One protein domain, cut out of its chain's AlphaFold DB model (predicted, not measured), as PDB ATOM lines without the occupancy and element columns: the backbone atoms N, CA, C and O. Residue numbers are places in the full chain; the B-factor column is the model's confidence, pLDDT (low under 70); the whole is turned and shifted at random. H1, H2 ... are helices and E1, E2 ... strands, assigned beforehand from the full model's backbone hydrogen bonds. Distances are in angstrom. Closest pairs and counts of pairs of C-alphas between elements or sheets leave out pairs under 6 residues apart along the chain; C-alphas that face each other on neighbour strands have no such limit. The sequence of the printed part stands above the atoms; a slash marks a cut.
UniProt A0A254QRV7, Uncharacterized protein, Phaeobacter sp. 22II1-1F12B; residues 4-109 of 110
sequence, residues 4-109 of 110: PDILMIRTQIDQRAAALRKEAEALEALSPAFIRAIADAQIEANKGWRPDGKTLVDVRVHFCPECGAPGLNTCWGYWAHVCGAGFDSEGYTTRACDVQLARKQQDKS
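What this domain is: This is residues 4 to 109 of the 110 residues of an uncharacterized protein of Phaeobacter sp. 22II1-1F12B (UniProt A0A254QRV7). A small, curled sheet of five short strands, E1 to E5, makes the body, and H2 packs over its E2. The long helix H1 meets the sheet at E1 and E2 with its residues 20 to 29, while its residues 4 to 19 stick out as an arm; residues 101 to 109, with most of H3, stick out as a second arm, and residues 48 to 53 stick out as a loop. The printed part has 106 residues with three named helices and five named strands in the order H1 H2 E1 E2 E3 E4 E5 H3; the sheet runs E1 E2 E3 E4 E5, all antiparallel, and the class is mixed, helices and strands. The whole is loose, with a radius of gyration of the C-alphas of 17.3 A and spans of 56 by 44 by 27 A.

Where its parts are: Find C-alpha 4 at (121.145, 169.910, 96.864); from there H1, residues 4 to 29, runs 37.8 A to C-alpha 29 at (103.060, 156.743, 127.277). Next comes H2, residues 32 to 45, 19.8 A long. The strands follow: E1, residues 61 to 63; E2, residues 70 to 73, 10.7 A long; E3, residues 78 to 81, 9.9 A long; E4, residues 86 to 88; and E5, residues 93 to 95. H3, residues 98 to 106, runs 12.6 A and ends at C-alpha 106, (101.856, 181.280, 142.846).

How they stand to each other: The five strands form a meander, each the antiparallel neighbour of the one before, and each successive pair is a hairpin. Look for N 62 and O 71 at 2.9 A between E1 and E2, N 72 and O 80 at 2.9 A between E2 and E3, N 79 and O 87 at 2.8 A between E3 and E4, and N 94 and O 86 at 2.8 A between E4 and E5. H1 and H2 are on one face of the sheet, two layers. H1 runs across the strands, at 88 degrees to E2 on the local plane; its closest C-alphas to E1 are those of Glu 23 and Val 61, 5.8 A apart. H2 runs along the strands over E2, at 11 degrees on the local plane; the closest C-alphas are those of Ile 38 and Leu 72, 7.1 A apart. H1 and H2 are apart, and H3 is not on the sheet. In H1, H2 and H3 every O i to N i+4 pair is within hydrogen-bond range.

The domain as a whole: The two C-alphas farthest apart, those of Asp 52 and Ser 109, are 56.6 A apart. The printed part has no cut, and its one long link is the 15 residues from H2 to E1. Confidence is under 70 at residues 48, 51, 53 to 54 and 108 to 109.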
ATOM      1  N   PRO A   4     121.940 169.202  95.856       82.94
ATOM      2  CA  PRO A   4     121.145 169.910  96.864       82.94
ATOM      3  C   PRO A   4     119.708 169.388  97.033       82.94
ATOM      4  O   PRO A   4     119.230 169.288  98.164       82.94
ATOM      5  N   ASP A   5     119.031 169.000  95.945       83.88
ATOM      6  CA  ASP A   5     117.657 168.472  96.011       83.88
ATOM      7  C   ASP A   5     117.612 167.133  96.761       83.88
ATOM      8  O   ASP A   5     116.714 166.885  97.565       83.88
ATOM      9  N   ILE A   6     118.606 166.266  96.533       86.94
ATOM     10  CA  ILE A   6     118.705 164.958  97.199       86.94
ATOM     11  C   ILE A   6     118.942 165.133  98.702       86.94
ATOM     12  O   ILE A   6     118.340 164.417  99.505       86.94
ATOM     13  N   LEU A   7     119.801 166.081  99.091       88.88
ATOM     14  CA  LEU A   7     120.073 166.369 100.498       88.88
ATOM     15  C   LEU A   7     118.813 166.871 101.213       88.88
ATOM     16  O   LEU A   7     118.473 166.354 102.275       88.88
ATOM     17  N   MET A   8     118.081 167.804 100.599       89.12
ATOM     18  CA  MET A   8     116.825 168.322 101.144       89.12
ATOM     19  C   MET A   8     115.787 167.208 101.345       89.12
ATOM     20  O   MET A   8     115.178 167.122 102.412       89.12
ATOM     21  N   ILE A   9     115.618 166.323 100.356       90.69
ATOM     22  CA  ILE A   9     114.685 165.190 100.446       90.69
ATOM     23  C   ILE A   9     115.078 164.250 101.594       90.69
ATOM     24  O   ILE A   9     114.220 163.849 102.380       90.69
ATOM     25  N   ARG A  10     116.369 163.919 101.740       91.75
ATOM     26  CA  ARG A  10     116.856 163.073 102.844       91.75
ATOM     27  C   ARG A  10     116.579 163.703 104.204       91.75
ATOM     28  O   ARG A  10     116.017 163.042 105.069       91.75
ATOM     29  N   THR A  11     116.878 164.992 104.364       92.56
ATOM     30  CA  THR A  11     116.594 165.715 105.608       92.56
ATOM     31  C   THR A  11     115.106 165.681 105.961       92.56
ATOM     32  O   THR A  11     114.764 165.442 107.117       92.56
ATOM     33  N   GLN A  12     114.213 165.860 104.985       92.12
ATOM     34  CA  GLN A  12     112.768 165.771 105.216       92.12
ATOM     35  C   GLN A  12     112.331 164.362 105.647       92.12
ATOM     36  O   GLN A  12     111.502 164.226 106.551       92.12
ATOM     37  N   ILE A  13     112.898 163.313 105.041       92.88
ATOM     38  CA  ILE A  13     112.631 161.916 105.423       92.88
ATOM     39  C   ILE A  13     113.086 161.658 106.862       92.88
ATOM     40  O   ILE A  13     112.311 161.124 107.656       92.88
ATOM     41  N   ASP A  14     114.299 162.080 107.220       93.19
ATOM     42  CA  ASP A  14     114.858 161.876 108.558       93.19
ATOM     43  C   ASP A  14     114.045 162.614 109.629       93.19
ATOM     44  O   ASP A  14     113.704 162.044 110.668       93.19
ATOM     45  N   GLN A  15     113.650 163.861 109.352       90.25
ATOM     46  CA  GLN A  15     112.770 164.639 110.228       90.25
ATOM     47  C   GLN A  15     111.411 163.960 110.414       90.25
ATOM     48  O   GLN A  15     110.900 163.883 111.535       90.25
ATOM     49  N   ARG A  16     110.827 163.423 109.335       90.06
ATOM     50  CA  ARG A  16     109.547 162.713 109.409       90.06
ATOM     51  C   ARG A  16     109.666 161.411 110.194       90.06
ATOM     52  O   ARG A  16     108.784 161.115 110.996       90.06
ATOM     53  N   ALA A  17     110.752 160.663 110.010       89.31
ATOM     54  CA  ALA A  17     111.022 159.449 110.769       89.31
ATOM     55  C   ALA A  17     111.185 159.744 112.268       89.31
ATOM     56  O   ALA A  17     110.628 159.026 113.097       89.31
ATOM     57  N   ALA A  18     111.891 160.820 112.624       88.62
ATOM     58  CA  ALA A  18     112.033 161.255 114.011       88.62
ATOM     59  C   ALA A  18     110.685 161.661 114.635       88.62
ATOM     60  O   ALA A  18     110.389 161.263 115.760       88.62
ATOM     61  N   ALA A  19     109.845 162.394 113.895       84.81
ATOM     62  CA  ALA A  19     108.505 162.765 114.352       84.81
ATOM     63  C   ALA A  19     107.627 161.531 114.617       84.81
ATOM     64  O   ALA A  19     107.024 161.433 115.680       84.81
ATOM     65  N   LEU A  20     107.624 160.555 113.701       86.12
ATOM     66  CA  LEU A  20     106.855 159.315 113.858       86.12
ATOM     67  C   LEU A  20     107.317 158.482 115.061       86.12
ATOM     68  O   LEU A  20     106.485 157.921 115.766       86.12
ATOM     69  N   ARG A  21     108.629 158.418 115.324       88.62
ATOM     70  CA  ARG A  21     109.157 157.744 116.524       88.62
ATOM     71  C   ARG A  21     108.670 158.421 117.800       88.62
ATOM     72  O   ARG A  21     108.166 157.744 118.686       88.62
ATOM     73  N   LYS A  22     108.740 159.754 117.853       86.00
ATOM     74  CA  LYS A  22     108.252 160.532 118.997       86.00
ATOM     75  C   LYS A  22     106.745 160.352 119.213       86.00
ATOM     76  O   LYS A  22     106.302 160.263 120.352       86.00
ATOM     77  N   GLU A  23     105.958 160.309 118.139       86.81
ATOM     78  CA  GLU A  23     104.519 160.027 118.211       86.81
ATOM     79  C   GLU A  23     104.245 158.618 118.758       86.81
ATOM     80  O   GLU A  23     103.374 158.466 119.610       86.81
ATOM     81  N   ALA A  24     105.004 157.606 118.324       84.38
ATOM     82  CA  ALA A  24     104.867 156.234 118.812       84.38
ATOM     83  C   ALA A  24     105.214 156.111 120.307       84.38
ATOM     84  O   ALA A  24     104.412 155.590 121.075       84.38
ATOM     85  N   GLU A  25     106.350 156.668 120.734       88.81
ATOM     86  CA  GLU A  25     106.751 156.713 122.148       88.81
ATOM     87  C   GLU A  25     105.710 157.451 123.007       88.81
ATOM     88  O   GLU A  25     105.362 157.025 124.108       88.81
ATOM     89  N   ALA A  26     105.166 158.556 122.493       87.38
ATOM     90  CA  ALA A  26     104.135 159.316 123.184       87.38
ATOM     91  C   ALA A  26     102.805 158.553 123.275       87.38
ATOM     92  O   ALA A  26     102.123 158.657 124.291       87.38
ATOM     93  N   LEU A  27     102.446 157.777 122.247       85.56
ATOM     94  CA  LEU A  27     101.271 156.908 122.260       85.56
ATOM     95  C   LEU A  27     101.431 155.771 123.278       85.56
ATOM     96  O   LEU A  27     100.481 155.472 123.993       85.56
ATOM     97  N   GLU A  28     102.624 155.183 123.390       85.19
ATOM     98  CA  GLU A  28     102.945 154.179 124.417       85.19
ATOM     99  C   GLU A  28     102.885 154.753 125.839       85.19
ATOM    100  O   GLU A  28     102.518 154.049 126.780       85.19
ATOM    101  N   ALA A  29     103.190 156.045 126.001       83.56
ATOM    102  CA  ALA A  29     103.060 156.743 127.277       83.56
ATOM    103  C   ALA A  29     101.597 157.039 127.669       83.56
ATOM    104  O   ALA A  29     101.318 157.320 128.839       83.56
ATOM    105  N   LEU A  30     100.648 156.985 126.725       88.19
ATOM    106  CA  LEU A  30      99.227 157.146 127.025       88.19
ATOM    107  C   LEU A  30      98.673 155.877 127.672       88.19
ATOM    108  O   LEU A  30      98.875 154.758 127.202       88.19
ATOM    109  N   SER A  31      97.893 156.042 128.742       89.38
ATOM    110  CA  SER A  31      97.266 154.884 129.375       89.38
ATOM    111  C   SER A  31      96.242 154.235 128.425       89.38
ATOM    112  O   SER A  31      95.463 154.942 127.775       89.38
ATOM    113  N   PRO A  32      96.140 152.892 128.382       90.00
ATOM    114  CA  PRO A  32      95.135 152.217 127.559       90.00
ATOM    115  C   PRO A  32      93.693 152.635 127.883       90.00
ATOM    116  O   PRO A  32      92.824 152.601 127.016       90.00
ATOM    117  N   ALA A  33      93.422 153.028 129.132       89.31
ATOM    118  CA  ALA A  33      92.122 153.553 129.543       89.31
ATOM    119  C   ALA A  33      91.821 154.912 128.894       89.31
ATOM    120  O   ALA A  33      90.712 155.114 128.407       89.31
ATOM    121  N   PHE A  34      92.812 155.806 128.835       89.75
ATOM    122  CA  PHE A  34      92.681 157.097 128.165       89.75
ATOM    123  C   PHE A  34      92.420 156.923 126.667       89.75
ATOM    124  O   PHE A  34      91.467 157.491 126.143       89.75
ATOM    125  N   ILE A  35      93.208 156.075 125.994       90.62
ATOM    126  CA  ILE A  35      93.045 155.803 124.557       90.62
ATOM    127  C   ILE A  35      91.637 155.270 124.262       90.62
ATOM    128  O   ILE A  35      90.972 155.768 123.356       90.62
ATOM    129  N   ARG A  36      91.158 154.295 125.049       90.94
ATOM    130  CA  ARG A  36      89.805 153.736 124.892       90.94
ATOM    131  C   ARG A  36      88.711 154.776 125.106       90.94
ATOM    132  O   ARG A  36      87.831 154.882 124.267       90.94
ATOM    133  N   ALA A  37      88.804 155.581 126.165       89.50
ATOM    134  CA  ALA A  37      87.812 156.619 126.436       89.50
ATOM    135  C   ALA A  37      87.706 157.637 125.288       89.50
ATOM    136  O   ALA A  37      86.606 158.054 124.926       89.50
ATOM    137  N   ILE A  38      88.839 158.015 124.686       91.31
ATOM    138  CA  ILE A  38      88.848 158.902 123.520       91.31
ATOM    139  C   ILE A  38      88.277 158.197 122.287       91.31
ATOM    140  O   ILE A  38      87.464 158.790 121.583       91.31
ATOM    141  N   ALA A  39      88.653 156.942 122.034       89.38
ATOM    142  CA  ALA A  39      88.113 156.169 120.917       89.38
ATOM    143  C   ALA A  39      86.585 156.031 121.007       89.38
ATOM    144  O   ALA A  39      85.900 156.264 120.015       89.38
ATOM    145  N   ASP A  40      86.047 155.743 122.194       88.44
ATOM    146  CA  ASP A  40      84.605 155.684 122.433       88.44
ATOM    147  C   ASP A  40      83.950 157.044 122.157       88.44
ATOM    148  O   ASP A  40      82.966 157.118 121.423       88.44
ATOM    149  N   ALA A  41      84.537 158.139 122.656       86.75
ATOM    150  CA  ALA A  41      84.040 159.489 122.392       86.75
ATOM    151  C   ALA A  41      84.008 159.817 120.890       86.75
ATOM    152  O   ALA A  41      83.030 160.400 120.419       86.75
ATOM    153  N   GLN A  42      85.031 159.411 120.132       88.00
ATOM    154  CA  GLN A  42      85.074 159.574 118.677       88.00
ATOM    155  C   GLN A  42      84.040 158.698 117.963       88.00
ATOM    156  O   GLN A  42      83.425 159.147 116.991       88.00
ATOM    157  N   ILE A  43      83.843 157.460 118.430       86.44
ATOM    158  CA  ILE A  43      82.834 156.544 117.896       86.44
ATOM    159  C   ILE A  43      81.452 157.163 118.041       86.44
ATOM    160  O   ILE A  43      80.756 157.294 117.036       86.44
ATOM    161  N   GLU A  44      81.102 157.592 119.256       84.44
ATOM    162  CA  GLU A  44      79.845 158.273 119.568       84.44
ATOM    163  C   GLU A  44      79.656 159.543 118.726       84.44
ATOM    164  O   GLU A  44      78.593 159.714 118.131       84.44
ATOM    165  N   ALA A  45      80.690 160.388 118.616       81.12
ATOM    166  CA  ALA A  45      80.650 161.645 117.857       81.12
ATOM    167  C   ALA A  45      80.244 161.451 116.393       81.12
ATOM    168  O   ALA A  45      79.517 162.255 115.817       81.12
ATOM    169  N   ASN A  46      80.768 160.390 115.781       80.06
ATOM    170  CA  ASN A  46      80.671 160.153 114.346       80.06
ATOM    171  C   ASN A  46      79.661 159.047 114.004       80.06
ATOM    172  O   ASN A  46      79.649 158.556 112.870       80.06
ATOM    173  N   LYS A  47      78.814 158.625 114.955       76.75
ATOM    174  CA  LYS A  47      77.755 157.643 114.688       76.75
ATOM    175  C   LYS A  47      76.892 158.106 113.516       76.75
ATOM    176  O   LYS A  47      76.321 159.190 113.535       76.75
ATOM    177  N   GLY A  48      76.796 157.264 112.491       69.62
ATOM    178  CA  GLY A  48      75.992 157.547 111.299       69.62
ATOM    179  C   GLY A  48      76.593 158.581 110.343       69.62
ATOM    180  O   GLY A  48      75.945 158.919 109.357       69.62
ATOM    181  N   TRP A  49      77.821 159.062 110.579       73.06
ATOM    182  CA  TRP A  49      78.476 160.014 109.676       73.06
ATOM    183  C   TRP A  49      78.884 159.374 108.342       73.06
ATOM    184  O   TRP A  49      78.905 160.044 107.310       73.06
ATOM    185  N   ARG A  50      79.174 158.064 108.336       70.19
ATOM    186  CA  ARG A  50      79.445 157.313 107.103       70.19
ATOM    187  C   ARG A  50      78.247 156.457 106.678       70.19
ATOM    188  O   ARG A  50      77.673 155.775 107.527       70.19
ATOM    189  N   PRO A  51      77.925 156.408 105.368       67.06
ATOM    190  CA  PRO A  51      76.841 155.574 104.838       67.06
ATOM    191  C   PRO A  51      76.991 154.073 105.125       67.06
ATOM    192  O   PRO A  51      75.998 153.357 105.165       67.06
ATOM    193  N   ASP A  52      78.222 153.591 105.321       71.56
ATOM    194  CA  ASP A  52      78.533 152.193 105.640       71.56
ATOM    195  C   ASP A  52      78.557 151.899 107.153       71.56
ATOM    196  O   ASP A  52      78.891 150.787 107.560       71.56
ATOM    197  N   GLY A  53      78.229 152.890 107.991       63.69
ATOM    198  CA  GLY A  53      78.197 152.765 109.448       63.69
ATOM    199  C   GLY A  53      79.570 152.655 110.114       63.69
ATOM    200  O   GLY A  53      79.631 152.448 111.326       63.69
ATOM    201  N   LYS A  54      80.675 152.790 109.369       67.00
ATOM    202  CA  LYS A  54      82.021 152.741 109.948       67.00
ATOM    203  C   LYS A  54      82.411 154.097 110.520       67.00
ATOM    204  O   LYS A  54      82.334 155.116 109.836       67.00
ATOM    205  N   THR A  55      82.935 154.096 111.739       70.56
ATOM    206  CA  THR A  55      83.547 155.284 112.336       70.56
ATOM    207  C   THR A  55      85.063 155.191 112.227       70.56
ATOM    208  O   THR A  55      85.650 154.168 112.574       70.56
ATOM    209  N   LEU A  56      85.707 156.249 111.725       74.50
ATOM    210  CA  LEU A  56      87.163 156.355 111.785       74.50
ATOM    211  C   LEU A  56      87.564 156.851 113.169       74.50
ATOM    212  O   LEU A  56      87.059 157.878 113.614       74.50
ATOM    213  N   VAL A  57      88.486 156.131 113.804       83.31
ATOM    214  CA  VAL A  57      89.161 156.585 115.019       83.31
ATOM    215  C   VAL A  57      90.519 157.163 114.625       83.31
ATOM    216  O   VAL A  57      91.343 156.476 114.021       83.31
ATOM    217  N   ASP A  58      90.741 158.430 114.945       85.62
ATOM    218  CA  ASP A  58      92.010 159.129 114.810       85.62
ATOM    219  C   ASP A  58      92.845 158.959 116.082       85.62
ATOM    220  O   ASP A  58      92.477 159.426 117.160       85.62
ATOM    221  N   VAL A  59      93.985 158.285 115.948       85.50
ATOM    222  CA  VAL A  59      94.916 157.998 117.052       85.50
ATOM    223  C   VAL A  59      96.193 158.835 116.982       85.50
ATOM    224  O   VAL A  59      97.166 158.537 117.670       85.50
ATOM    225  N   ARG A  60      96.225 159.870 116.133       86.94
ATOM    226  CA  ARG A  60      97.381 160.767 116.051       86.94
ATOM    227  C   ARG A  60      97.568 161.500 117.373       86.94
ATOM    228  O   ARG A  60      96.626 162.074 117.922       86.94
ATOM    229  N   VAL A  61      98.804 161.489 117.859       90.50
ATOM    230  CA  VAL A  61      99.163 162.151 119.109       90.50
ATOM    231  C   VAL A  61      99.383 163.636 118.859       90.50
ATOM    232  O   VAL A  61     100.136 164.036 117.973       90.50
ATOM    233  N   HIS A  62      98.739 164.453 119.680       89.62
ATOM    234  CA  HIS A  62      98.947 165.891 119.753       89.62
ATOM    235  C   HIS A  62      99.632 166.235 121.073       89.62
ATOM    236  O   HIS A  62      99.447 165.550 122.076       89.62
ATOM    237  N   PHE A  63     100.444 167.287 121.078       89.38
ATOM    238  CA  PHE A  63     101.166 167.714 122.272       89.38
ATOM    239  C   PHE A  63     100.592 169.024 122.790       89.38
ATOM    240  O   PHE A  63     100.389 169.967 122.024       89.38
ATOM    241  N   CYS A  64     100.390 169.095 124.103       88.56
ATOM    242  CA  CYS A  64      99.954 170.306 124.774       88.56
ATOM    243  C   CYS A  64     101.000 171.414 124.539       88.56
ATOM    244  O   CYS A  64     102.166 171.202 124.883       88.56
ATOM    245  N   PRO A  65     100.624 172.595 124.016       86.06
ATOM    246  CA  PRO A  65     101.571 173.672 123.716       86.06
ATOM    247  C   PRO A  65     102.247 174.255 124.967       86.06
ATOM    248  O   PRO A  65     103.309 174.858 124.867       86.06
ATOM    249  N   GLU A  66     101.660 174.049 126.148       86.81
ATOM    250  CA  GLU A  66     102.151 174.610 127.413       86.81
ATOM    251  C   GLU A  66     103.205 173.735 128.099       86.81
ATOM    252  O   GLU A  66     104.179 174.242 128.651       86.81
ATOM    253  N   CYS A  67     102.999 172.415 128.110       86.06
ATOM    254  CA  CYS A  67     103.828 171.479 128.882       86.06
ATOM    255  C   CYS A  67     104.346 170.285 128.072       86.06
ATOM    256  O   CYS A  67     105.067 169.451 128.611       86.06
ATOM    257  N   GLY A  68     103.958 170.163 126.801       87.81
ATOM    258  CA  GLY A  68     104.349 169.046 125.946       87.81
ATOM    259  C   GLY A  68     103.708 167.707 126.312       87.81
ATOM    260  O   GLY A  68     104.129 166.686 125.780       87.81
ATOM    261  N   ALA A  69     102.711 167.673 127.202       89.81
ATOM    262  CA  ALA A  69     102.010 166.435 127.531       89.81
ATOM    263  C   ALA A  69     101.242 165.896 126.308       89.81
ATOM    264  O   ALA A  69     100.603 166.690 125.609       89.81
ATOM    265  N   PRO A  70     101.269 164.579 126.050       92.31
ATOM    266  CA  PRO A  70     100.574 163.986 124.916       92.31
ATOM    267  C   PRO A  70      99.052 163.985 125.105       92.31
ATOM    268  O   PRO A  70      98.525 164.021 126.220       92.31
ATOM    269  N   GLY A  71      98.341 163.932 123.991       92.38
ATOM    270  CA  GLY A  71      96.893 163.976 123.917       92.38
ATOM    271  C   GLY A  71      96.377 163.451 122.588       92.38
ATOM    272  O   GLY A  71      97.150 163.158 121.678       92.38
ATOM    273  N   LEU A  72      95.059 163.325 122.489       92.81
ATOM    274  CA  LEU A  72      94.363 162.796 121.318       92.81
ATOM    275  C   LEU A  72      93.182 163.700 120.953       92.81
ATOM    276  O   LEU A  72      92.621 164.403 121.800       92.81
ATOM    277  N   ASN A  73      92.797 163.673 119.680       89.44
ATOM    278  CA  ASN A  73      91.595 164.347 119.193       89.44
ATOM    279  C   ASN A  73      90.342 163.595 119.670       89.44
ATOM    280  O   ASN A  73      90.318 162.369 119.662       89.44
ATOM    281  N   THR A  74      89.293 164.302 120.077       84.25
ATOM    282  CA  THR A  74      88.009 163.698 120.471       84.25
ATOM    283  C   THR A  74      87.016 163.580 119.313       84.25
ATOM    284  O   THR A  74      85.968 162.970 119.476       84.25
ATOM    285  N   CYS A  75      87.330 164.154 118.149       77.81
ATOM    286  CA  CYS A  75      86.459 164.367 116.987       77.81
ATOM    287  C   CYS A  75      85.277 165.327 117.211       77.81
ATOM    288  O   CYS A  75      84.428 165.452 116.337       77.81
ATOM    289  N   TRP A  76      85.264 166.075 118.318       74.31
ATOM    290  CA  TRP A  76      84.295 167.156 118.579       74.31
ATOM    291  C   TRP A  76      84.875 168.550 118.308       74.31
ATOM    292  O   TRP A  76      84.367 169.545 118.813       74.31
ATOM    293  N   GLY A  77      85.984 168.620 117.567       78.56
ATOM    294  CA  GLY A  77      86.773 169.844 117.463       78.56
ATOM    295  C   GLY A  77      87.548 170.151 118.743       78.56
ATOM    296  O   GLY A  77      87.814 171.315 118.998       78.56
ATOM    297  N   TYR A  78      87.906 169.135 119.543       86.06
ATOM    298  CA  TYR A  78      88.738 169.294 120.737       86.06
ATOM    299  C   TYR A  78      89.881 168.274 120.797       86.06
ATOM    300  O   TYR A  78      89.733 167.121 120.391       86.06
ATOM    301  N   TRP A  79      91.000 168.683 121.388       89.81
ATOM    302  CA  TRP A  79      92.121 167.834 121.775       89.81
ATOM    303  C   TRP A  79      92.202 167.729 123.294       89.81
ATOM    304  O   TRP A  79      92.359 168.738 123.988       89.81
ATOM    305  N   ALA A  80      92.131 166.504 123.809       90.62
ATOM    306  CA  ALA A  80      92.281 166.212 125.227       90.62
ATOM    307  C   ALA A  80      93.700 165.709 125.509       90.62
ATOM    308  O   ALA A  80      94.180 164.804 124.827       90.62
ATOM    309  N   HIS A  81      94.355 166.265 126.527       92.00
ATOM    310  CA  HIS A  81      95.726 165.922 126.910       92.00
ATOM    311  C   HIS A  81      95.771 165.278 128.297       92.00
ATOM    312  O   HIS A  81      94.936 165.566 129.154       92.00
ATOM    313  N   VAL A  82      96.783 164.444 128.553       88.94
ATOM    314  CA  VAL A  82      96.918 163.740 129.845       88.94
ATOM    315  C   VAL A  82      97.192 164.663 131.029       88.94
ATOM    316  O   VAL A  82      96.875 164.309 132.156       88.94
ATOM    317  N   CYS A  83      97.707 165.869 130.781       88.00
ATOM    318  CA  CYS A  83      97.838 166.930 131.787       88.00
ATOM    319  C   CYS A  83      96.506 167.636 132.120       88.00
ATOM    320  O   CYS A  83      96.505 168.737 132.661       88.00
ATOM    321  N   GLY A  84      95.373 167.083 131.673       85.62
ATOM    322  CA  GLY A  84      94.039 167.654 131.849       85.62
ATOM    323  C   GLY A  84      93.700 168.812 130.909       85.62
ATOM    324  O   GLY A  84      92.554 169.262 130.922       85.62
ATOM    325  N   ALA A  85      94.643 169.284 130.087       88.00
ATOM    326  CA  ALA A  85      94.403 170.396 129.173       88.00
ATOM    327  C   ALA A  85      93.462 170.009 128.021       88.00
ATOM    328  O   ALA A  85      93.588 168.935 127.424       88.00
ATOM    329  N   GLY A  86      92.556 170.924 127.686       88.62
ATOM    330  CA  GLY A  86      91.641 170.825 126.552       88.62
ATOM    331  C   GLY A  86      91.828 172.024 125.634       88.62
ATOM    332  O   GLY A  86      91.805 173.156 126.116       88.62
ATOM    333  N   PHE A  87      92.016 171.776 124.342       85.69
ATOM    334  CA  PHE A  87      92.093 172.817 123.314       85.69
ATOM    335  C   PHE A  87      91.029 172.550 122.265       85.69
ATOM    336  O   PHE A  87      90.847 171.392 121.898       85.69
ATOM    337  N   ASP A  88      90.324 173.572 121.801       86.38
ATOM    338  CA  ASP A  88      89.475 173.427 120.620       86.38
ATOM    339  C   ASP A  88      90.295 173.470 119.320       86.38
ATOM    340  O   ASP A  88      91.499 173.728 119.333       86.38
ATOM    341  N   SER A  89      89.645 173.215 118.185       76.25
ATOM    342  CA  SER A  89      90.256 173.211 116.854       76.25
ATOM    343  C   SER A  89      90.808 174.568 116.415       76.25
ATOM    344  O   SER A  89      91.607 174.615 115.481       76.25
ATOM    345  N   GLU A  90      90.389 175.654 117.063       79.12
ATOM    346  CA  GLU A  90      90.900 177.008 116.831       79.12
ATOM    347  C   GLU A  90      92.107 177.326 117.732       79.12
ATOM    348  O   GLU A  90      92.761 178.354 117.565       79.12
ATOM    349  N   GLY A  91      92.459 176.413 118.644       72.75
ATOM    350  CA  GLY A  91      93.582 176.543 119.561       72.75
ATOM    351  C   GLY A  91      93.235 177.258 120.866       72.75
ATOM    352  O   GLY A  91      94.146 177.530 121.652       72.75
ATOM    353  N   TYR A  92      91.958 177.546 121.143       76.88
ATOM    354  CA  TYR A  92      91.562 178.125 122.420       76.88
ATOM    355  C   TYR A  92      91.538 177.069 123.519       76.88
ATOM    356  O   TYR A  92      91.021 175.959 123.374       76.88
ATOM    357  N   THR A  93      92.092 177.446 124.667       79.31
ATOM    358  CA  THR A  93      92.129 176.602 125.855       79.31
ATOM    359  C   THR A  93      90.744 176.523 126.492       79.31
ATOM    360  O   THR A  93      90.288 177.473 127.126       79.31
ATOM    361  N   THR A  94      90.093 175.369 126.391       77.00
ATOM    362  CA  THR A  94      88.806 175.092 127.048       77.00
ATOM    363  C   THR A  94      88.984 174.558 128.462       77.00
ATOM    364  O   THR A  94      88.125 174.749 129.324       77.00
ATOM    365  N   ARG A  95      90.142 173.947 128.739       80.06
ATOM    366  CA  ARG A  95      90.573 173.570 130.086       80.06
ATOM    367  C   ARG A  95      92.066 173.818 130.247       80.06
ATOM    368  O   ARG A  95      92.864 173.356 129.437       80.06
ATOM    369  N   ALA A  96      92.425 174.550 131.302       79.75
ATOM    370  CA  ALA A  96      93.804 174.939 131.567       79.75
ATOM    371  C   ALA A  96      94.695 173.726 131.870       79.75
ATOM    372  O   ALA A  96      94.270 172.772 132.522       79.75
ATOM    373  N   CYS A  97      95.945 173.810 131.419       85.44
ATOM    374  CA  CYS A  97      97.001 172.864 131.758       85.44
ATOM    375  C   CYS A  97      97.393 172.983 133.241       85.44
ATOM    376  O   CYS A  97      97.442 174.093 133.774       85.44
ATOM    377  N   ASP A  98      97.765 171.871 133.883       77.81
ATOM    378  CA  ASP A  98      98.256 171.851 135.270       77.81
ATOM    379  C   ASP A  98      99.390 172.860 135.537       77.81
ATOM    380  O   ASP A  98      99.413 173.507 136.584       77.81
ATOM    381  N   VAL A  99     100.286 173.087 134.568       76.12
ATOM    382  CA  VAL A  99     101.354 174.102 134.675       76.12
ATOM    383  C   VAL A  99     100.783 175.522 134.752       76.12
ATOM    384  O   VAL A  99     101.254 176.342 135.542       76.12
ATOM    385  N   GLN A 100      99.748 175.830 133.967       73.06
ATOM    386  CA  GLN A 100      99.074 177.131 134.024       73.06
ATOM    387  C   GLN A 100      98.314 177.309 135.343       73.06
ATOM    388  O   GLN A 100      98.292 178.407 135.901       73.06
ATOM    389  N   LEU A 101      97.704 176.235 135.852       76.44
ATOM    390  CA  LEU A 101      97.025 176.241 137.147       76.44
ATOM    391  C   LEU A 101      98.015 176.491 138.292       76.44
ATOM    392  O   LEU A 101      97.740 177.335 139.143       76.44
ATOM    393  N   ALA A 102      99.181 175.840 138.269       74.62
ATOM    394  CA  ALA A 102     100.240 176.038 139.256       74.62
ATOM    395  C   ALA A 102     100.786 177.480 139.254       74.62
ATOM    396  O   ALA A 102     100.912 178.085 140.317       74.62
ATOM    397  N   ARG A 103     101.032 178.073 138.075       75.50
ATOM    398  CA  ARG A 103     101.469 179.482 137.956       75.50
ATOM    399  C   ARG A 103     100.450 180.456 138.551       75.50
ATOM    400  O   ARG A 103     100.799 181.279 139.388       75.50
ATOM    401  N   LYS A 104      99.165 180.296 138.210       70.62
ATOM    402  CA  LYS A 104      98.083 181.139 138.756       70.62
ATOM    403  C   LYS A 104      97.938 181.044 140.276       70.62
ATOM    404  O   LYS A 104      97.386 181.958 140.880       70.62
ATOM    405  N   GLN A 105      98.343 179.932 140.891       75.88
ATOM    406  CA  GLN A 105      98.335 179.796 142.347       75.88
ATOM    407  C   GLN A 105      99.499 180.558 142.984       75.88
ATOM    408  O   GLN A 105      99.283 181.229 143.986       75.88
ATOM    409  N   GLN A 106     100.689 180.525 142.375       71.56
ATOM    410  CA  GLN A 106     101.856 181.280 142.846       71.56
ATOM    411  C   GLN A 106     101.627 182.796 142.786       71.56
ATOM    412  O   GLN A 106     101.931 183.491 143.749       71.56
ATOM    413  N   ASP A 107     101.003 183.294 141.717       70.62
ATOM    414  CA  ASP A 107     100.700 184.725 141.560       70.62
ATOM    415  C   ASP A 107      99.678 185.254 142.583       70.62
ATOM    416  O   ASP A 107      99.611 186.453 142.820       70.62
ATOM    417  N   LYS A 108      98.868 184.378 143.194       65.50
ATOM    418  CA  LYS A 108      97.919 184.746 144.265       65.50
ATOM    419  C   LYS A 108      98.532 184.699 145.665       65.50
ATOM    420  O   LYS A 108      97.870 185.086 146.624       65.50
ATOM    421  N   SER A 109      99.732 184.141 145.788       63.25
ATOM    422  CA  SER A 109     100.442 183.966 147.055       63.25
ATOM    423  C   SER A 109     101.532 185.018 147.288       63.25
ATOM    424  O   SER A 109     102.138 185.003 148.357       63.25
TER     425      SER A 109